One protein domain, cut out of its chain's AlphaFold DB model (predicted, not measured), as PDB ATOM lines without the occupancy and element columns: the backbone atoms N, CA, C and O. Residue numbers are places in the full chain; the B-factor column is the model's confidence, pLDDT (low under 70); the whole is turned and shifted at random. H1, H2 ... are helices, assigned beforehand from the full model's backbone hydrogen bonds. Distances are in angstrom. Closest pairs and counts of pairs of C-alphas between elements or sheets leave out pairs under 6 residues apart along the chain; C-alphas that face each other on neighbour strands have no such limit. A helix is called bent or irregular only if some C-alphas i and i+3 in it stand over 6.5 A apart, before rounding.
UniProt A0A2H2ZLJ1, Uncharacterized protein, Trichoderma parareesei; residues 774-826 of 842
ATOM      1  N   HIS A 774      83.782  57.814  24.924       81.62
ATOM      2  CA  HIS A 774      82.332  57.664  24.961       81.62
ATOM      3  C   HIS A 774      81.923  56.209  24.675       81.62
ATOM      4  O   HIS A 774      82.234  55.664  23.614       81.62
ATOM      5  N   ILE A 775      81.194  55.593  25.610       82.69
ATOM      6  CA  ILE A 775      80.634  54.246  25.454       82.69
ATOM      7  C   ILE A 775      79.147  54.384  25.097       82.69
ATOM      8  O   ILE A 775      78.386  54.913  25.911       82.69
ATOM      9  N   PRO A 776      78.700  53.889  23.926       85.12
ATOM     10  CA  PRO A 776      77.293  53.947  23.556       85.12
ATOM     11  C   PRO A 776      76.411  53.202  24.564       85.12
ATOM     12  O   PRO A 776      76.773  52.128  25.055       85.12
ATOM     13  N   GLN A 777      75.216  53.733  24.819       83.62
ATOM     14  CA  GLN A 777      74.322  53.257  25.880       83.62
ATOM     15  C   GLN A 777      74.004  51.754  25.788       83.62
ATOM     16  O   GLN A 777      74.057  51.049  26.792       83.62
ATOM     17  N   GLY A 778      73.804  51.227  24.575       82.06
ATOM     18  CA  GLY A 778      73.570  49.792  24.368       82.06
ATOM     19  C   GLY A 778      74.713  48.887  24.857       82.06
ATOM     20  O   GLY A 778      74.460  47.782  25.334       82.06
ATOM     21  N   LEU A 779      75.971  49.342  24.802       84.38
ATOM     22  CA  LEU A 779      77.104  48.595  25.370       84.38
ATOM     23  C   LEU A 779      77.256  48.815  26.863       84.38
ATOM     24  O   LEU A 779      77.606  47.869  27.570       84.38
ATOM     25  N   SER A 780      77.005  50.041  27.322       84.44
ATOM     26  CA  SER A 780      77.031  50.396  28.739       84.44
ATOM     27  C   SER A 780      76.081  49.503  29.542       84.44
ATOM     28  O   SER A 780      76.471  48.924  30.552       84.44
ATOM     29  N   ASP A 781      74.859  49.296  29.054       83.25
ATOM     30  CA  ASP A 781      73.844  48.540  29.793       83.25
ATOM     31  C   ASP A 781      74.108  47.022  29.780       83.25
ATOM     32  O   ASP A 781      73.874  46.329  30.778       83.25
ATOM     33  N   ALA A 782      74.633  46.501  28.666       82.62
ATOM     34  CA  ALA A 782      74.802  45.065  28.454       82.62
ATOM     35  C   ALA A 782      76.166  44.517  28.916       82.62
ATOM     36  O   ALA A 782      76.215  43.471  29.572       82.62
ATOM     37  N   ILE A 783      77.273  45.181  28.555       85.38
ATOM     38  CA  ILE A 783      78.638  44.617  28.622       85.38
ATOM     39  C   ILE A 783      79.585  45.460  29.481       85.38
ATOM     40  O   ILE A 783      80.260  44.914  30.352       85.38
ATOM     41  N   MET A 784      79.650  46.772  29.248       82.50
ATOM     42  CA  MET A 784      80.618  47.688  29.863       82.50
ATOM     43  C   MET A 784      79.924  48.631  30.844       82.50
ATOM     44  O   MET A 784      79.847  49.835  30.621       82.50
ATOM     45  N   LYS A 785      79.400  48.056  31.932       82.00
ATOM     46  CA  LYS A 785      78.630  48.803  32.933       82.00
ATOM     47  C   LYS A 785      79.426  49.982  33.505       82.00
ATOM     48  O   LYS A 785      80.595  49.787  33.851       82.00
ATOM     49  N   PRO A 786      78.800  51.164  33.678       79.31
ATOM     50  CA  PRO A 786      79.456  52.315  34.281       79.31
ATOM     51  C   PRO A 786      79.967  51.963  35.676       79.31
ATOM     52  O   PRO A 786      79.220  51.465  36.523       79.31
ATOM     53  N   GLN A 787      81.247  52.219  35.920       82.88
ATOM     54  CA  GLN A 787      81.849  52.049  37.235       82.88
ATOM     55  C   GLN A 787      81.912  53.401  37.940       82.88
ATOM     56  O   GLN A 787      82.311  54.397  37.345       82.88
ATOM     57  N   SER A 788      81.584  53.428  39.233       84.12
ATOM     58  CA  SER A 788      81.737  54.632  40.064       84.12
ATOM     59  C   SER A 788      83.202  55.037  40.276       84.12
ATOM     60  O   SER A 788      83.479  56.161  40.692       84.12
ATOM     61  N   HIS A 789      84.135  54.117  40.018       89.38
ATOM     62  CA  HIS A 789      85.574  54.344  40.055       89.38
ATOM     63  C   HIS A 789      86.249  53.555  38.921       89.38
ATOM     64  O   HIS A 789      86.677  52.423  39.151       89.38
ATOM     65  N   PRO A 790      86.288  54.089  37.689       87.56
ATOM     66  CA  PRO A 790      86.869  53.369  36.562       87.56
ATOM     67  C   PRO A 790      88.374  53.166  36.757       87.56
ATOM     68  O   PRO A 790      89.071  54.062  37.237       87.56
ATOM     69  N   ALA A 791      88.884  52.000  36.360       83.50
ATOM     70  CA  ALA A 791      90.323  51.751  36.343       83.50
ATOM     71  C   ALA A 791      91.049  52.788  35.455       83.50
ATOM     72  O   ALA A 791      90.453  53.269  34.494       83.50
ATOM     73  N   PRO A 792      92.314  53.148  35.748       76.81
ATOM     74  CA  PRO A 792      93.059  54.126  34.945       76.81
ATOM     75  C   PRO A 792      93.269  53.685  33.488       76.81
ATOM     76  O   PRO A 792      93.267  54.521  32.588       76.81
ATOM     77  N   ASP A 793      93.401  52.374  33.267       73.12
ATOM     78  CA  ASP A 793      93.436  51.723  31.955       73.12
ATOM     79  C   ASP A 793      92.221  50.782  31.870       73.12
ATOM     80  O   ASP A 793      92.059  49.900  32.720       73.12
ATOM     81  N   VAL A 794      91.322  51.017  30.909       70.62
ATOM     82  CA  VAL A 794      90.097  50.225  30.715       70.62
ATOM     83  C   VAL A 794      90.226  49.466  29.403       70.62
ATOM     84  O   VAL A 794      89.981  50.019  28.332       70.62
ATOM     85  N   ASP A 795      90.567  48.182  29.482       74.19
ATOM     86  CA  ASP A 795      90.489  47.296  28.324       74.19
ATOM     87  C   ASP A 795      89.037  46.862  28.078       74.19
ATOM     88  O   ASP A 795      88.304  46.479  28.997       74.19
ATOM     89  N   GLY A 796      88.607  46.910  26.816       78.06
ATOM     90  CA  GLY A 796      87.322  46.352  26.408       78.06
ATOM     91  C   GLY A 796      87.338  44.825  26.272       78.06
ATOM     92  O   GLY A 796      88.336  44.157  26.554       78.06
ATOM     93  N   PRO A 797      86.214  44.236  25.827       84.31
ATOM     94  CA  PRO A 797      86.064  42.788  25.739       84.31
ATOM     95  C   PRO A 797      87.053  42.163  24.743       84.31
ATOM     96  O   PRO A 797      87.252  42.654  23.633       84.31
ATOM     97  N   SER A 798      87.623  41.017  25.119       86.00
ATOM     98  CA  SER A 798      88.484  40.201  24.253       86.00
ATOM     99  C   SER A 798      87.750  39.668  23.021       86.00
ATOM    100  O   SER A 798      86.523  39.554  23.000       86.00
ATOM    101  N   SER A 799      88.499  39.222  22.006       85.00
ATOM    102  CA  SER A 799      87.922  38.641  20.781       85.00
ATOM    103  C   SER A 799      86.939  37.485  21.043       85.00
ATOM    104  O   SER A 799      85.936  37.374  20.340       85.00
ATOM    105  N   HIS A 800      87.176  36.661  22.071       86.12
ATOM    106  CA  HIS A 800      86.259  35.586  22.470       86.12
ATOM    107  C   HIS A 800      85.013  36.115  23.187       86.12
ATOM    108  O   HIS A 800      83.902  35.674  22.896       86.12
ATOM    109  N   GLN A 801      85.184  37.091  24.081       88.31
ATOM    110  CA  GLN A 801      84.062  37.736  24.763       88.31
ATOM    111  C   GLN A 801      83.149  38.450  23.770       88.31
ATOM    112  O   GLN A 801      81.940  38.344  23.908       88.31
ATOM    113  N   ILE A 802      83.693  39.090  22.731       88.88
ATOM    114  CA  ILE A 802      82.901  39.744  21.679       88.88
ATOM    115  C   ILE A 802      81.936  38.760  21.012       88.88
ATOM    116  O   ILE A 802      80.766  39.084  20.824       88.88
ATOM    117  N   GLN A 803      82.409  37.555  20.677       87.94
ATOM    118  CA  GLN A 803      81.564  36.518  20.077       87.94
ATOM    119  C   GLN A 803      80.521  36.001  21.072       87.94
ATOM    120  O   GLN A 803      79.340  35.913  20.743       87.94
ATOM    121  N   ALA A 804      80.929  35.725  22.313       86.75
ATOM    122  CA  ALA A 804      80.020  35.263  23.361       86.75
ATOM    123  C   ALA A 804      78.928  36.298  23.699       86.75
ATOM    124  O   ALA A 804      77.773  35.949  23.955       86.75
ATOM    125  N   ASN A 805      79.281  37.584  23.660       89.88
ATOM    126  CA  ASN A 805      78.405  38.692  24.005       89.88
ATOM    127  C   ASN A 805      77.272  38.904  23.002       89.88
ATOM    128  O   ASN A 805      76.305  39.549  23.380       89.88
ATOM    129  N   LEU A 806      77.321  38.351  21.779       86.56
ATOM    130  CA  LEU A 806      76.232  38.475  20.792       86.56
ATOM    131  C   LEU A 806      74.865  38.051  21.354       86.56
ATOM    132  O   LEU A 806      73.847  38.645  21.015       86.56
ATOM    133  N   THR A 807      74.854  37.090  22.280       88.12
ATOM    134  CA  THR A 807      73.652  36.643  23.013       88.12
ATOM    135  C   THR A 807      73.042  37.703  23.937       88.12
ATOM    136  O   THR A 807      71.900  37.565  24.363       88.12
ATOM    137  N   LYS A 808      73.792  38.763  24.250       88.62
ATOM    138  CA  LYS A 808      73.418  39.882  25.124       88.62
ATOM    139  C   LYS A 808      73.166  41.177  24.340       88.62
ATOM    140  O   LYS A 808      73.157  42.248  24.940       88.62
ATOM    141  N   CYS A 809      73.024  41.100  23.013       87.69
ATOM    142  CA  CYS A 809      72.751  42.268  22.176       87.69
ATOM    143  C   CYS A 809      71.415  42.914  22.593       87.69
ATOM    144  O   CYS A 809      70.397  42.217  22.623       87.69
ATOM    145  N   PRO A 810      71.389  44.215  22.930       87.19
ATOM    146  CA  PRO A 810      70.155  44.885  23.315       87.19
ATOM    147  C   PRO A 810      69.233  45.077  22.095       87.19
ATOM    148  O   PRO A 810      69.711  45.159  20.963       87.19
ATOM    149  N   PRO A 811      67.906  45.179  22.298       83.62
ATOM    150  CA  PRO A 811      66.928  45.211  21.204       83.62
ATOM    151  C   PRO A 811      66.978  46.490  20.351       83.62
ATOM    152  O   PRO A 811      66.410  46.524  19.267       83.62
ATOM    153  N   ASN A 812      67.644  47.543  20.830       84.69
ATOM    154  CA  ASN A 812      67.795  48.831  20.151       84.69
ATOM    155  C   ASN A 812      69.084  48.946  19.308       84.69
ATOM    156  O   ASN A 812      69.413  50.047  18.874       84.69
ATOM    157  N   MET A 813      69.828  47.854  19.098       88.06
ATOM    158  CA  MET A 813      71.077  47.840  18.327       88.06
ATOM    159  C   MET A 813      71.156  46.586  17.452       88.06
ATOM    160  O   MET A 813      70.759  45.501  17.879       88.06
ATOM    161  N   SER A 814      71.690  46.697  16.232       89.62
ATOM    162  CA  SER A 814      71.925  45.514  15.398       89.62
ATOM    163  C   SER A 814      73.125  44.701  15.898       89.62
ATOM    164  O   SER A 814      74.087  45.243  16.444       89.62
ATOM    165  N   ALA A 815      73.129  43.386  15.652       86.81
ATOM    166  CA  ALA A 815      74.255  42.519  16.022       86.81
ATOM    167  C   ALA A 815      75.585  42.951  15.365       86.81
ATOM    168  O   ALA A 815      76.656  42.788  15.955       86.81
ATOM    169  N   ALA A 816      75.517  43.529  14.159       87.81
ATOM    170  CA  ALA A 816      76.675  44.058  13.446       87.81
ATOM    171  C   ALA A 816      77.247  45.301  14.144       87.81
ATOM    172  O   ALA A 816      78.444  45.330  14.433       87.81
ATOM    173  N   GLU A 817      76.402  46.281  14.478       88.88
ATOM    174  CA  GLU A 817      76.796  47.476  15.239       88.88
ATOM    175  C   GLU A 817      77.329  47.096  16.625       88.88
ATOM    176  O   GLU A 817      78.409  47.533  17.022       88.88
ATOM    177  N   PHE A 818      76.631  46.206  17.334       89.62
ATOM    178  CA  PHE A 818      77.017  45.745  18.666       89.62
ATOM    179  C   PHE A 818      78.363  45.011  18.668       89.62
ATOM    180  O   PHE A 818      79.177  45.199  19.573       89.62
ATOM    181  N   SER A 819      78.646  44.205  17.640       88.38
ATOM    182  CA  SER A 819      79.962  43.579  17.468       88.38
ATOM    183  C   SER A 819      81.035  44.598  17.077       88.38
ATOM    184  O   SER A 819      82.151  44.533  17.595       88.38
ATOM    185  N   ALA A 820      80.724  45.546  16.188       88.06
ATOM    186  CA  ALA A 820      81.664  46.566  15.725       88.06
ATOM    187  C   ALA A 820      82.132  47.480  16.865       88.06
ATOM    188  O   ALA A 820      83.338  47.678  17.027       88.06
ATOM    189  N   TYR A 821      81.216  47.957  17.711       87.94
ATOM    190  CA  TYR A 821      81.569  48.778  18.869       87.94
ATOM    191  C   TYR A 821      82.431  48.026  19.885       87.94
ATOM    192  O   TYR A 821      83.432  48.564  20.356       87.94
ATOM    193  N   GLN A 822      82.105  46.767  20.193       88.81
ATOM    194  CA  GLN A 822      82.938  45.979  21.106       88.81
ATOM    195  C   GLN A 822      84.332  45.728  20.528       88.81
ATOM    196  O   GLN A 822      85.318  45.799  21.257       88.81
ATOM    197  N   LYS A 823      84.434  45.471  19.216       86.88
ATOM    198  CA  LYS A 823      85.727  45.354  18.531       86.88
ATOM    199  C   LYS A 823      86.515  46.645  18.670       86.88
ATOM    200  O   LYS A 823      87.676  46.569  19.061       86.88
ATOM    201  N   LEU A 824      85.904  47.800  18.397       84.69
ATOM    202  CA  LEU A 824      86.545  49.114  18.507       84.69
ATOM    203  C   LEU A 824      87.145  49.333  19.903       84.69
ATOM    204  O   LEU A 824      88.307  49.712  19.999       84.69
ATOM    205  N   LEU A 825      86.397  48.989  20.954       84.38
ATOM    206  CA  LEU A 825      86.797  49.178  22.353       84.38
ATOM    207  C   LEU A 825      87.698  48.066  22.922       84.38
ATOM    208  O   LEU A 825      88.177  48.204  24.038       84.38
ATOM    209  N   ALA A 826      87.968  46.982  22.185       78.38
ATOM    210  CA  ALA A 826      88.696  45.801  22.677       78.38
ATOM    211  C   ALA A 826      90.143  46.055  23.160       78.38
ATOM    212  O   ALA A 826      90.744  45.159  23.752       78.38
TER     213      ALA A 826
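Overview. This is residues 774 to 826 of the 842 residues of an uncharacterized protein of Trichoderma parareesei (UniProt A0A2H2ZLJ1). Two helices, H2 and H3, lie side by side as a slanted helical hairpin, and a shorter helix, H1, is set across them near the ends that their link joins, where it packs on H3. Between H1 and H2 the chain makes one wide loop, of which residues 787 to 793 stick out and make the far end of the longest axis. The printed part has 53 residues with three named helices, in the order H1, H2, H3, and no named strand; the class is all helix. The whole is compact, with a radius of gyration of the C-alphas of 10.7 A, and its C-alphas span 29 by 21 by 16 A.

Along the chain. The printed part begins at His 774, and H1 follows as residues 777 to 782, from C-alpha 777 at (74.322, 53.257, 25.880), 8.6 A from first to last C-alpha. Residues 783 to 798 hold no named element. H2 is residues 799 to 808, with C-alpha 799 at (87.922, 38.641, 20.781) and 15.2 A from first to last C-alpha. H2 is irregular, but only just: C-alphas 804 and 807 are 6.53 A apart. H3, residues 815 to 825, is the longest helix by residues, spans 15.5 A and ends with C-alpha 825 at (86.797, 49.178, 22.353).

Arrangement. H1 touches H3, and their closest C-alphas, those of Leu 779 and Phe 818, are 7.3 A apart. The lines of H1 and H3 are about perpendicular, at 88 degrees. H1 and H2 are close but not clearly touching; their closest C-alphas, those of Ala 782 and Lys 808, are 6.3 A apart. The lines of H1 and H2 are also about perpendicular, at 88 degrees. H2 touches H3, and the closest C-alphas are those of Ile 802 and Gln 822, 6.3 A apart. H2 and H3 form a helical hairpin and run opposite ways at a steep tilt of 40 degrees. In H3 every O i to N i+4 pair is within hydrogen-bond range; in H1 1 of 2 such pairs is, and in H2 2 of 6, beside 4 of 7 O i to N i+3 pairs.

Size, cuts and confidence. The two C-alphas farthest apart are those of Pro 792 and Pro 811, at 30.8 A. Residues 787 to 793 stand free. The link from H1 to H2, 16 residues, is long, and the link from H2 to H3, 6 residues, is short. The printed part has no cut. The mean pLDDT of the printed part is 84.7, and no printed residue is under 70.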